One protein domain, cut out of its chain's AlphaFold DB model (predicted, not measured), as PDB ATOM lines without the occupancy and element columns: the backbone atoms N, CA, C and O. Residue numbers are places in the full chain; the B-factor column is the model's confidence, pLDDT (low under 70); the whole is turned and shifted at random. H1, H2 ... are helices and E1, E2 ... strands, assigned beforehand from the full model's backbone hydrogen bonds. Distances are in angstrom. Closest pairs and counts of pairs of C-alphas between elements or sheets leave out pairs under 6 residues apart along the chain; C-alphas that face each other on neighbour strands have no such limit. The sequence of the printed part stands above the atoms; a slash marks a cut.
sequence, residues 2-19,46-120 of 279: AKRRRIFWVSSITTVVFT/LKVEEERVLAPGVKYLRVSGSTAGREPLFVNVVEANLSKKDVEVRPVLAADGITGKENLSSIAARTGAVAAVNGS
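Overview. This is residues 2 to 19 and 46 to 120 of the 279 residues of an uncharacterized protein of Zhaonella formicivorans (UniProt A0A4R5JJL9). With little regular structure, this is a twisted slab of three strands at one end and a short helix, H1, among loops at the other. The 93 printed residues hold E1, E2, E3 and H1 in that order, 36 residues in named elements, of mixed class. The sheet E1 - E2 - E3 is antiparallel. The whole is only just compact, close to loose, with a radius of gyration of the C-alphas of 14.6 A and spans of 43 by 32 by 18 A.

Along the chain. Residues 2 to 19 have no named element. Find C-alpha 46 at (127.896, 221.589, 127.936); there E1, residues 46 to 55, begins, 24.0 A long, and it bends by 66 degrees at residue 49. Then come E2, residues 58 to 66, 25.5 A, and E3, residues 72 to 80, 25.9 A. H1, residues 104 to 111, 10.7 A, ends at C-alpha 111 (154.623, 204.385, 127.074).

Arrangement. Hairpins E1 and E2, and E2 and E3, form a meander, each strand the antiparallel neighbour of the one before; look at N 52 and O 60, 2.9 A, and N 61 and O 77, 2.9 A. H1 is not on the sheet, and its O i to N i+4 pairs are each within hydrogen-bond range.

Size, cuts and confidence. Residues 20 to 45 are cut out, with C-alphas 19 and 46 10.5 A apart. The link E3 to H1 is long. Residues 2 to 19 have pLDDT under 70.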
ATOM      1  N   ALA A   2     149.616 188.576 125.439       31.03
ATOM      2  CA  ALA A   2     148.661 189.647 125.742       31.03
ATOM      3  C   ALA A   2     149.380 190.990 125.976       31.03
ATOM      4  O   ALA A   2     150.044 191.172 126.998       31.03
ATOM      5  N   LYS A   3     149.238 191.949 125.049       32.53
ATOM      6  CA  LYS A   3     149.673 193.342 125.260       32.53
ATOM      7  C   LYS A   3     148.705 194.035 126.227       32.53
ATOM      8  O   LYS A   3     147.687 194.565 125.791       32.53
ATOM      9  N   ARG A   4     149.038 194.059 127.523       37.09
ATOM     10  CA  ARG A   4     148.372 194.937 128.504       37.09
ATOM     11  C   ARG A   4     148.584 196.395 128.082       37.09
ATOM     12  O   ARG A   4     149.728 196.797 127.887       37.09
ATOM     13  N   ARG A   5     147.509 197.172 127.930       37.31
ATOM     14  CA  ARG A   5     147.570 198.608 127.603       37.31
ATOM     15  C   ARG A   5     147.180 199.435 128.829       37.31
ATOM     16  O   ARG A   5     146.425 198.975 129.676       37.31
ATOM     17  N   ARG A   6     147.755 200.631 128.949       38.84
ATOM     18  CA  ARG A   6     147.633 201.523 130.112       38.84
ATOM     19  C   ARG A   6     147.397 202.964 129.630       38.84
ATOM     20  O   ARG A   6     147.798 203.316 128.523       38.84
ATOM     21  N   ILE A   7     146.733 203.769 130.450       38.09
ATOM     22  CA  ILE A   7     146.336 205.167 130.228       38.09
ATOM     23  C   ILE A   7     147.039 206.034 131.282       38.09
ATOM     24  O   ILE A   7     147.335 205.564 132.385       38.09
ATOM     25  N   PHE A   8     147.343 207.284 130.937       43.47
ATOM     26  CA  PHE A   8     148.298 208.115 131.674       43.47
ATOM     27  C   PHE A   8     147.931 209.606 131.689       43.47
ATOM     28  O   PHE A   8     146.992 209.992 131.010       43.47
ATOM     29  N   TRP A   9     148.636 210.444 132.465       33.22
ATOM     30  CA  TRP A   9     148.292 211.865 132.682       33.22
ATOM     31  C   TRP A   9     149.463 212.860 132.358       33.22
ATOM     32  O   TRP A   9     150.437 212.854 133.104       33.22
ATOM     33  N   VAL A  10     149.392 213.719 131.306       33.53
ATOM     34  CA  VAL A  10     150.212 214.959 131.018       33.53
ATOM     35  C   VAL A  10     149.449 215.916 130.018       33.53
ATOM     36  O   VAL A  10     148.670 215.375 129.251       33.53
ATOM     37  N   SER A  11     149.550 217.274 129.984       32.31
ATOM     38  CA  SER A  11     148.840 218.217 129.031       32.31
ATOM     39  C   SER A  11     149.241 219.721 129.029       32.31
ATOM     40  O   SER A  11     150.320 220.087 129.490       32.31
ATOM     41  N   SER A  12     148.358 220.583 128.476       24.56
ATOM     42  CA  SER A  12     148.482 222.040 128.264       24.56
ATOM     43  C   SER A  12     147.227 222.814 128.724       24.56
ATOM     44  O   SER A  12     146.224 222.199 129.088       24.56
ATOM     45  N   ILE A  13     147.272 224.157 128.686       29.14
ATOM     46  CA  ILE A  13     146.185 225.068 129.103       29.14
ATOM     47  C   ILE A  13     144.940 224.903 128.217       29.14
ATOM     48  O   ILE A  13     144.844 225.424 127.109       29.14
ATOM     49  N   THR A  14     143.959 224.187 128.744       26.22
ATOM     50  CA  THR A  14     142.541 224.215 128.373       26.22
ATOM     51  C   THR A  14     141.800 223.706 129.607       26.22
ATOM     52  O   THR A  14     142.302 222.795 130.268       26.22
ATOM     53  N   THR A  15     140.648 224.274 129.963       26.17
ATOM     54  CA  THR A  15     139.897 223.851 131.155       26.17
ATOM     55  C   THR A  15     139.376 222.422 130.979       26.17
ATOM     56  O   THR A  15     138.295 222.210 130.437       26.17
ATOM     57  N   VAL A  16     140.143 221.424 131.432       28.88
ATOM     58  CA  VAL A  16     139.703 220.024 131.494       28.88
ATOM     59  C   VAL A  16     138.777 219.876 132.696       28.88
ATOM     60  O   VAL A  16     139.219 219.682 133.827       28.88
ATOM     61  N   VAL A  17     137.473 220.005 132.451       25.30
ATOM     62  CA  VAL A  17     136.445 219.719 133.454       25.30
ATOM     63  C   VAL A  17     136.334 218.204 133.617       25.30
ATOM     64  O   VAL A  17     135.897 217.511 132.699       25.30
ATOM     65  N   PHE A  18     136.675 217.682 134.796       28.92
ATOM     66  CA  PHE A  18     136.294 216.319 135.164       28.92
ATOM     67  C   PHE A  18     134.818 216.272 135.527       28.92
ATOM     68  O   PHE A  18     134.446 216.426 136.689       28.92
ATOM     69  N   THR A  19     133.971 215.959 134.553       25.92
ATOM     70  CA  THR A  19     132.686 215.324 134.848       25.92
ATOM     71  C   THR A  19     132.921 213.858 135.195       25.92
ATOM     72  O   THR A  19     132.654 212.959 134.404       25.92
ATOM     73  N   LEU A  46     126.967 222.571 128.502       92.12
ATOM     74  CA  LEU A  46     127.896 221.589 127.936       92.12
ATOM     75  C   LEU A  46     127.168 220.767 126.868       92.12
ATOM     76  O   LEU A  46     126.075 220.256 127.115       92.12
ATOM     77  N   LYS A  47     127.787 220.612 125.697       94.31
ATOM     78  CA  LYS A  47     127.298 219.813 124.572       94.31
ATOM     79  C   LYS A  47     128.441 218.993 123.985       94.31
ATOM     80  O   LYS A  47     129.493 219.536 123.654       94.31
ATOM     81  N   VAL A  48     128.235 217.685 123.836       95.75
ATOM     82  CA  VAL A  48     129.172 216.814 123.112       95.75
ATOM     83  C   VAL A  48     129.076 217.132 121.618       95.75
ATOM     84  O   VAL A  48     128.001 217.046 121.030       95.75
ATOM     85  N   GLU A  49     130.202 217.516 121.018       96.75
ATOM     86  CA  GLU A  49     130.348 217.813 119.585       96.75
ATOM     87  C   GLU A  49     130.967 216.648 118.802       96.75
ATOM     88  O   GLU A  49     130.778 216.533 117.596       96.75
ATOM     89  N   GLU A  50     131.754 215.809 119.475       95.88
ATOM     90  CA  GLU A  50     132.410 214.632 118.906       95.88
ATOM     91  C   GLU A  50     132.524 213.561 119.995       95.88
ATOM     92  O   GLU A  50     132.954 213.872 121.106       95.88
ATOM     93  N   GLU A  51     132.199 212.309 119.668       97.62
ATOM     94  CA  GLU A  51     132.585 211.130 120.451       97.62
ATOM     95  C   GLU A  51     133.404 210.187 119.561       97.62
ATOM     96  O   GLU A  51     132.998 209.857 118.447       97.62
ATOM     97  N   ARG A  52     134.548 209.715 120.068       97.44
ATOM     98  CA  ARG A  52     135.400 208.737 119.385       97.44
ATOM     99  C   ARG A  52     135.902 207.674 120.352       97.44
ATOM    100  O   ARG A  52     136.597 207.977 121.319       97.44
ATOM    101  N   VAL A  53     135.628 206.404 120.060       97.12
ATOM    102  CA  VAL A  53     136.235 205.279 120.789       97.12
ATOM    103  C   VAL A  53     137.724 205.208 120.439       97.12
ATOM    104  O   VAL A  53     138.078 205.042 119.275       97.12
ATOM    105  N   LEU A  54     138.598 205.328 121.441       94.69
ATOM    106  CA  LEU A  54     140.052 205.218 121.260       94.69
ATOM    107  C   LEU A  54     140.551 203.779 121.461       94.69
ATOM    108  O   LEU A  54     141.500 203.341 120.815       94.69
ATOM    109  N   ALA A  55     139.920 203.043 122.379       95.31
ATOM    110  CA  ALA A  55     140.189 201.636 122.669       95.31
ATOM    111  C   ALA A  55     138.986 201.005 123.405       95.31
ATOM    112  O   ALA A  55     138.108 201.731 123.878       95.31
ATOM    113  N   PRO A  56     138.914 199.669 123.564       95.00
ATOM    114  CA  PRO A  56     137.841 199.027 124.323       95.00
ATOM    115  C   PRO A  56     137.733 199.545 125.772       95.00
ATOM    116  O   PRO A  56     138.522 199.186 126.637       95.00
ATOM    117  N   GLY A  57     136.700 200.346 126.058       94.19
ATOM    118  CA  GLY A  57     136.520 200.998 127.365       94.19
ATOM    119  C   GLY A  57     137.221 202.351 127.531       94.19
ATOM    120  O   GLY A  57     137.293 202.832 128.658       94.19
ATOM    121  N   VAL A  58     137.710 202.950 126.439       96.31
ATOM    122  CA  VAL A  58     138.324 204.285 126.419       96.31
ATOM    123  C   VAL A  58     137.700 205.122 125.307       96.31
ATOM    124  O   VAL A  58     137.747 204.732 124.137       96.31
ATOM    125  N   LYS A  59     137.146 206.281 125.659       97.00
ATOM    126  CA  LYS A  59     136.553 207.236 124.717       97.00
ATOM    127  C   LYS A  59     137.249 208.589 124.803       97.00
ATOM    128  O   LYS A  59     137.743 208.970 125.859       97.00
ATOM    129  N   TYR A  60     137.231 209.316 123.699       97.06
ATOM    130  CA  TYR A  60     137.502 210.744 123.626       97.06
ATOM    131  C   TYR A  60     136.198 211.477 123.324       97.06
ATOM    132  O   TYR A  60     135.443 211.035 122.453       97.06
ATOM    133  N   LEU A  61     135.962 212.589 124.017       96.38
ATOM    134  CA  LEU A  61     134.878 213.519 123.724       96.38
ATOM    135  C   LEU A  61     135.458 214.912 123.482       96.38
ATOM    136  O   LEU A  61     136.291 215.386 124.263       96.38
ATOM    137  N   ARG A  62     134.953 215.598 122.456       96.25
ATOM    138  CA  ARG A  62     135.096 217.051 122.325       96.25
ATOM    139  C   ARG A  62     133.789 217.693 122.759       96.25
ATOM    140  O   ARG A  62     132.744 217.392 122.186       96.25
ATOM    141  N   VAL A  63     133.844 218.566 123.755       94.88
ATOM    142  CA  VAL A  63     132.671 219.222 124.341       94.88
ATOM    143  C   VAL A  63     132.788 220.729 124.132       94.88
ATOM    144  O   VAL A  63     133.852 221.302 124.368       94.88
ATOM    145  N   SER A  64     131.713 221.369 123.679       94.12
ATOM    146  CA  SER A  64     131.576 222.830 123.637       94.12
ATOM    147  C   SER A  64     130.574 223.298 124.695       94.12
ATOM    148  O   SER A  64     129.831 222.488 125.253       94.12
ATOM    149  N   GLY A  65     130.548 224.592 124.996       93.62
ATOM    150  CA  GLY A  65     129.581 225.140 125.933       93.62
ATOM    151  C   GLY A  65     129.894 226.558 126.373       93.62
ATOM    152  O   GLY A  65     130.604 227.300 125.691       93.62
ATOM    153  N   SER A  66     129.382 226.916 127.545       91.50
ATOM    154  CA  SER A  66     129.611 228.208 128.182       91.50
ATOM    155  C   SER A  66     129.812 228.060 129.684       91.50
ATOM    156  O   SER A  66     129.197 227.208 130.329       91.50
ATOM    157  N   THR A  67     130.624 228.934 130.262       89.88
ATOM    158  CA  THR A  67     130.717 229.122 131.716       89.88
ATOM    159  C   THR A  67     129.420 229.725 132.289       89.88
ATOM    160  O   THR A  67     128.509 230.113 131.550       89.88
ATOM    161  N   ALA A  68     129.356 229.881 133.617       88.25
ATOM    162  CA  ALA A  68     128.335 230.707 134.272       88.25
ATOM    163  C   ALA A  68     128.436 232.204 133.893       88.25
ATOM    164  O   ALA A  68     127.418 232.888 133.826       88.25
ATOM    165  N   GLY A  69     129.640 232.702 133.573       89.12
ATOM    166  CA  GLY A  69     129.874 234.051 133.032       89.12
ATOM    167  C   GLY A  69     129.468 234.220 131.560       89.12
ATOM    168  O   GLY A  69     129.502 235.327 131.032       89.12
ATOM    169  N   ARG A  70     129.019 233.137 130.904       88.38
ATOM    170  CA  ARG A  70     128.718 233.039 129.462       88.38
ATOM    171  C   ARG A  70     129.947 233.138 128.548       88.38
ATOM    172  O   ARG A  70     129.784 233.266 127.336       88.38
ATOM    173  N   GLU A  71     131.160 233.010 129.083       92.62
ATOM    174  CA  GLU A  71     132.356 232.858 128.252       92.62
ATOM    175  C   GLU A  71     132.319 231.507 127.504       92.62
ATOM    176  O   GLU A  71     131.936 230.496 128.108       92.62
ATOM    177  N   PRO A  72     132.726 231.442 126.220       93.06
ATOM    178  CA  PRO A  72     132.810 230.186 125.479       93.06
ATOM    179  C   PRO A  72     133.774 229.188 126.125       93.06
ATOM    180  O   PRO A  72     134.896 229.531 126.498       93.06
ATOM    181  N   LEU A  73     133.353 227.927 126.197       93.81
ATOM    182  CA  LEU A  73     134.123 226.826 126.762       93.81
ATOM    183  C   LEU A  73     134.333 225.728 125.713       93.81
ATOM    184  O   LEU A  73     133.387 225.282 125.064       93.81
ATOM    185  N   PHE A  74     135.570 225.247 125.601       93.44
ATOM    186  CA  PHE A  74     135.939 224.077 124.803       93.44
ATOM    187  C   PHE A  74     136.699 223.105 125.704       93.44
ATOM    188  O   PHE A  74     137.694 223.487 126.319       93.44
ATOM    189  N   VAL A  75     136.235 221.858 125.801       94.06
ATOM    190  CA  VAL A  75     136.793 220.834 126.696       94.06
ATOM    191  C   VAL A  75     137.146 219.585 125.899       94.06
ATOM    192  O   VAL A  75     136.361 219.095 125.088       94.06
ATOM    193  N   ASN A  76     138.331 219.045 126.177       94.75
ATOM    194  CA  ASN A  76     138.758 217.726 125.728       94.75
ATOM    195  C   ASN A  76     138.598 216.757 126.902       94.75
ATOM    196  O   ASN A  76     139.207 216.972 127.951       94.75
ATOM    197  N   VAL A  77     137.795 215.706 126.738       95.81
ATOM    198  CA  VAL A  77     137.549 214.697 127.781       95.81
ATOM    199  C   VAL A  77     138.056 213.343 127.304       95.81
ATOM    200  O   VAL A  77     137.881 212.971 126.143       95.81
ATOM    201  N   VAL A  78     138.668 212.588 128.213       96.12
ATOM    202  CA  VAL A  78     138.993 211.174 128.016       96.12
ATOM    203  C   VAL A  78     138.262 210.381 129.089       96.12
ATOM    204  O   VAL A  78     138.568 210.509 130.273       96.12
ATOM    205  N   GLU A  79     137.307 209.554 128.679       95.94
ATOM    206  CA  GLU A  79     136.601 208.647 129.582       95.94
ATOM    207  C   GLU A  79     137.295 207.285 129.589       95.94
ATOM    208  O   GLU A  79     137.522 206.691 128.532       95.94
ATOM    209  N   ALA A  80     137.610 206.768 130.777       94.69
ATOM    210  CA  ALA A  80     138.250 205.470 130.965       94.69
ATOM    211  C   ALA A  80     137.437 204.608 131.939       94.69
ATOM    212  O   ALA A  80     137.290 204.945 133.113       94.69
ATOM    213  N   ASN A  81     136.928 203.467 131.470       93.50
ATOM    214  CA  ASN A  81     136.178 202.543 132.314       93.50
ATOM    215  C   ASN A  81     137.121 201.631 133.119       93.50
ATOM    216  O   ASN A  81     137.512 200.559 132.654       93.50
ATOM    217  N   LEU A  82     137.432 202.048 134.349       91.00
ATOM    218  CA  LEU A  82     138.333 201.344 135.271       91.00
ATOM    219  C   LEU A  82     137.797 199.999 135.802       91.00
ATOM    220  O   LEU A  82     138.548 199.277 136.454       91.00
ATOM    221  N   SER A  83     136.539 199.622 135.528       89.81
ATOM    222  CA  SER A  83     136.045 198.275 135.864       89.81
ATOM    223  C   SER A  83     136.557 197.198 134.898       89.81
ATOM    224  O   SER A  83     136.508 196.003 135.207       89.81
ATOM    225  N   LYS A  84     137.091 197.595 133.733       90.12
ATOM    226  CA  LYS A  84     137.716 196.676 132.779       90.12
ATOM    227  C   LYS A  84     139.158 196.378 133.181       90.12
ATOM    228  O   LYS A  84     139.981 197.278 133.266       90.12
ATOM    229  N   LYS A  85     139.494 195.091 133.313       88.44
ATOM    230  CA  LYS A  85     140.840 194.613 133.701       88.44
ATOM    231  C   LYS A  85     141.970 195.045 132.751       88.44
ATOM    232  O   LYS A  85     143.118 195.114 133.182       88.44
ATOM    233  N   ASP A  86     141.641 195.340 131.493       90.06
ATOM    234  CA  ASP A  86     142.581 195.802 130.460       90.06
ATOM    235  C   ASP A  86     142.641 197.339 130.331       90.06
ATOM    236  O   ASP A  86     143.285 197.863 129.422       90.06
ATOM    237  N   VAL A  87     141.969 198.062 131.235       93.12
ATOM    238  CA  VAL A  87     142.031 199.518 131.377       93.12
ATOM    239  C   VAL A  87     142.708 199.835 132.708       93.12
ATOM    240  O   VAL A  87     142.241 199.467 133.780       93.12
ATOM    241  N   GLU A  88     143.822 200.553 132.651       93.50
ATOM    242  CA  GLU A  88     144.550 201.020 133.828       93.50
ATOM    243  C   GLU A  88     144.864 202.499 133.655       93.50
ATOM    244  O   GLU A  88     145.251 202.907 132.567       93.50
ATOM    245  N   VAL A  89     144.763 203.278 134.730       94.12
ATOM    246  CA  VAL A  89     145.218 204.668 134.782       94.12
ATOM    247  C   VAL A  89     146.339 204.779 135.826       94.12
ATOM    248  O   VAL A  89     146.156 204.336 136.963       94.12
ATOM    249  N   ARG A  90     147.501 205.350 135.469       94.56
ATOM    250  CA  ARG A  90     148.555 205.754 136.435       94.56
ATOM    251  C   ARG A  90     149.154 207.140 136.117       94.56
ATOM    252  O   ARG A  90     148.843 207.708 135.077       94.56
ATOM    253  N   PRO A  91     150.055 207.664 136.965       95.94
ATOM    254  CA  PRO A  91     151.065 208.659 136.597       95.94
ATOM    255  C   PRO A  91     152.249 208.053 135.802       95.94
ATOM    256  O   PRO A  91     152.522 206.847 135.866       95.94
ATOM    257  N   VAL A  92     153.000 208.898 135.089       95.81
ATOM    258  CA  VAL A  92     154.331 208.585 134.517       95.81
ATOM    259  C   VAL A  92     155.292 209.702 134.907       95.81
ATOM    260  O   VAL A  92     154.879 210.855 134.989       95.81
ATOM    261  N   LEU A  93     156.562 209.363 135.117       95.88
ATOM    262  CA  LEU A  93     157.634 210.346 135.222       95.88
ATOM    263  C   LEU A  93     158.139 210.750 133.831       95.88
ATOM    264  O   LEU A  93     158.310 209.905 132.945       95.88
ATOM    265  N   ALA A  94     158.408 212.039 133.661       95.06
ATOM    266  CA  ALA A  94     159.070 212.573 132.480       95.06
ATOM    267  C   ALA A  94     160.512 212.046 132.388       95.06
ATOM    268  O   ALA A  94     161.246 212.083 133.369       95.06
ATOM    269  N   ALA A  95     160.919 211.545 131.221       94.00
ATOM    270  CA  ALA A  95     162.227 210.914 131.006       94.00
ATOM    271  C   ALA A  95     162.576 209.812 132.042       94.00
ATOM    272  O   ALA A  95     163.742 209.590 132.351       94.00
ATOM    273  N   ASP A  96     161.554 209.149 132.605       92.44
ATOM    274  CA  ASP A  96     161.631 208.118 133.660       92.44
ATOM    275  C   ASP A  96     162.268 208.547 135.006       92.44
ATOM    276  O   ASP A  96     162.364 207.740 135.941       92.44
ATOM    277  N   GLY A  97     162.595 209.835 135.154       94.88
ATOM    278  CA  GLY A  97     163.158 210.451 136.358       94.88
ATOM    279  C   GLY A  97     162.269 211.557 136.934       94.88
ATOM    280  O   GLY A  97     161.489 212.197 136.237       94.88
ATOM    281  N   ILE A  98     162.369 211.803 138.237       95.06
ATOM    282  CA  ILE A  98     161.533 212.796 138.934       95.06
ATOM    283  C   ILE A  98     162.037 214.237 138.780       95.06
ATOM    284  O   ILE A  98     161.296 215.189 138.997       95.06
ATOM    285  N   THR A  99     163.298 214.386 138.385       95.25
ATOM    286  CA  THR A  99     163.965 215.654 138.067       95.25
ATOM    287  C   THR A  99     163.766 216.075 136.603       95.25
ATOM    288  O   THR A  99     164.128 217.195 136.239       95.25
ATOM    289  N   GLY A 100     163.212 215.186 135.764       93.50
ATOM    290  CA  GLY A 100     163.122 215.330 134.313       93.50
ATOM    291  C   GLY A 100     161.921 216.136 133.812       93.50
ATOM    292  O   GLY A 100     160.930 216.338 134.508       93.50
ATOM    293  N   LYS A 101     161.999 216.564 132.547       93.69
ATOM    294  CA  LYS A 101     160.919 217.233 131.809       93.69
ATOM    295  C   LYS A 101     160.824 216.641 130.407       93.69
ATOM    296  O   LYS A 101     161.830 216.477 129.729       93.69
ATOM    297  N   GLU A 102     159.609 216.320 129.977       93.75
ATOM    298  CA  GLU A 102     159.328 215.632 128.717       93.75
ATOM    299  C   GLU A 102     157.984 216.137 128.177       93.75
ATOM    300  O   GLU A 102     157.064 216.423 128.945       93.75
ATOM    301  N   ASN A 103     157.856 216.266 126.855       94.81
ATOM    302  CA  ASN A 103     156.581 216.617 126.234       94.81
ATOM    303  C   ASN A 103     155.553 215.493 126.446       94.81
ATOM    304  O   ASN A 103     155.882 214.320 126.260       94.81
ATOM    305  N   LEU A 104     154.293 215.856 126.721       92.50
ATOM    306  CA  LEU A 104     153.145 214.933 126.790       92.50
ATOM    307  C   LEU A 104     153.184 213.872 125.679       92.50
ATOM    308  O   LEU A 104     153.079 212.676 125.940       92.50
ATOM    309  N   SER A 105     153.321 214.321 124.432       93.31
ATOM    310  CA  SER A 105     153.277 213.460 123.250       93.31
ATOM    311  C   SER A 105     154.408 212.429 123.233       93.31
ATOM    312  O   SER A 105     154.178 211.296 122.820       93.31
ATOM    313  N   SER A 106     155.591 212.784 123.746       96.25
ATOM    314  CA  SER A 106     156.720 211.863 123.917       96.25
ATOM    315  C   SER A 106     156.435 210.834 125.013       96.25
ATOM    316  O   SER A 106     156.560 209.639 124.753       96.25
ATOM    317  N   ILE A 107     155.922 211.261 126.178       95.50
ATOM    318  CA  ILE A 107     155.505 210.345 127.258       95.50
ATOM    319  C   ILE A 107     154.470 209.342 126.731       95.50
ATOM    320  O   ILE A 107     154.599 208.135 126.950       95.50
ATOM    321  N   ALA A 108     153.453 209.821 126.008       94.88
ATOM    322  CA  ALA A 108     152.402 208.983 125.443       94.88
ATOM    323  C   ALA A 108     152.947 207.987 124.404       94.88
ATOM    324  O   ALA A 108     152.630 206.800 124.478       94.88
ATOM    325  N   ALA A 109     153.813 208.436 123.488       94.62
ATOM    326  CA  ALA A 109     154.441 207.577 122.487       94.62
ATOM    327  C   ALA A 109     155.343 206.505 123.125       94.62
ATOM    328  O   ALA A 109     155.183 205.317 122.848       94.62
ATOM    329  N   ARG A 110     156.239 206.910 124.036       95.88
ATOM    330  CA  ARG A 110     157.200 206.038 124.732       95.88
ATOM    331  C   ARG A 110     156.521 204.981 125.605       95.88
ATOM    332  O   ARG A 110     156.993 203.851 125.679       95.88
ATOM    333  N   THR A 111     155.400 205.324 126.241       94.62
ATOM    334  CA  THR A 111     154.623 204.385 127.074       94.62
ATOM    335  C   THR A 111     153.564 203.589 126.303       94.62
ATOM    336  O   THR A 111     152.960 202.677 126.872       94.62
ATOM    337  N   GLY A 112     153.323 203.904 125.025       94.44
ATOM    338  CA  GLY A 112     152.237 203.313 124.237       94.44
ATOM    339  C   GLY A 112     150.839 203.651 124.774       94.44
ATOM    340  O   GLY A 112     149.923 202.830 124.659       94.44
ATOM    341  N   ALA A 113     150.684 204.819 125.405       93.69
ATOM    342  CA  ALA A 113     149.425 205.261 125.992       93.69
ATOM    343  C   ALA A 113     148.373 205.545 124.910       93.69
ATOM    344  O   ALA A 113     148.662 206.147 123.879       93.69
ATOM    345  N   VAL A 114     147.123 205.157 125.173       95.44
ATOM    346  CA  VAL A 114     145.988 205.435 124.269       95.44
ATOM    347  C   VAL A 114     145.572 206.916 124.313       95.44
ATOM    348  O   VAL A 114     145.053 207.437 123.331       95.44
ATOM    349  N   ALA A 115     145.802 207.591 125.443       93.25
ATOM    350  CA  ALA A 115     145.545 209.015 125.669       93.25
ATOM    351  C   ALA A 115     146.308 209.510 126.917       93.25
ATOM    352  O   ALA A 115     146.664 208.682 127.764       93.25
ATOM    353  N   ALA A 116     146.511 210.832 127.052       91.81
ATOM    354  CA  ALA A 116     146.993 211.444 128.299       91.81
ATOM    355  C   ALA A 116     146.625 212.941 128.501       91.81
ATOM    356  O   ALA A 116     146.539 213.673 127.516       91.81
ATOM    357  N   VAL A 117     146.384 213.365 129.766       93.12
ATOM    358  CA  VAL A 117     145.977 214.746 130.192       93.12
ATOM    359  C   VAL A 117     146.621 215.201 131.549       93.12
ATOM    360  O   VAL A 117     146.878 214.313 132.336       93.12
ATOM    361  N   ASN A 118     146.929 216.479 131.882       89.12
ATOM    362  CA  ASN A 118     147.955 216.844 132.917       89.12
ATOM    363  C   ASN A 118     147.879 216.165 134.296       89.12
ATOM    364  O   ASN A 118     146.807 215.986 134.866       89.12
ATOM    365  N   GLY A 119     149.064 215.859 134.841       87.56
ATOM    366  CA  GLY A 119     149.254 215.462 136.236       87.56
ATOM    367  C   GLY A 119     149.445 216.662 137.173       87.56
ATOM    368  O   GLY A 119     148.881 217.735 136.964       87.56
ATOM    369  N   SER A 120     150.252 216.469 138.218       89.69
ATOM    370  CA  SER A 120     150.598 217.488 139.218       89.69
ATOM    371  C   SER A 120     151.271 218.734 138.633       89.69
ATOM    372  O   SER A 120     151.948 218.675 137.606       89.69
TER     373      SER A 120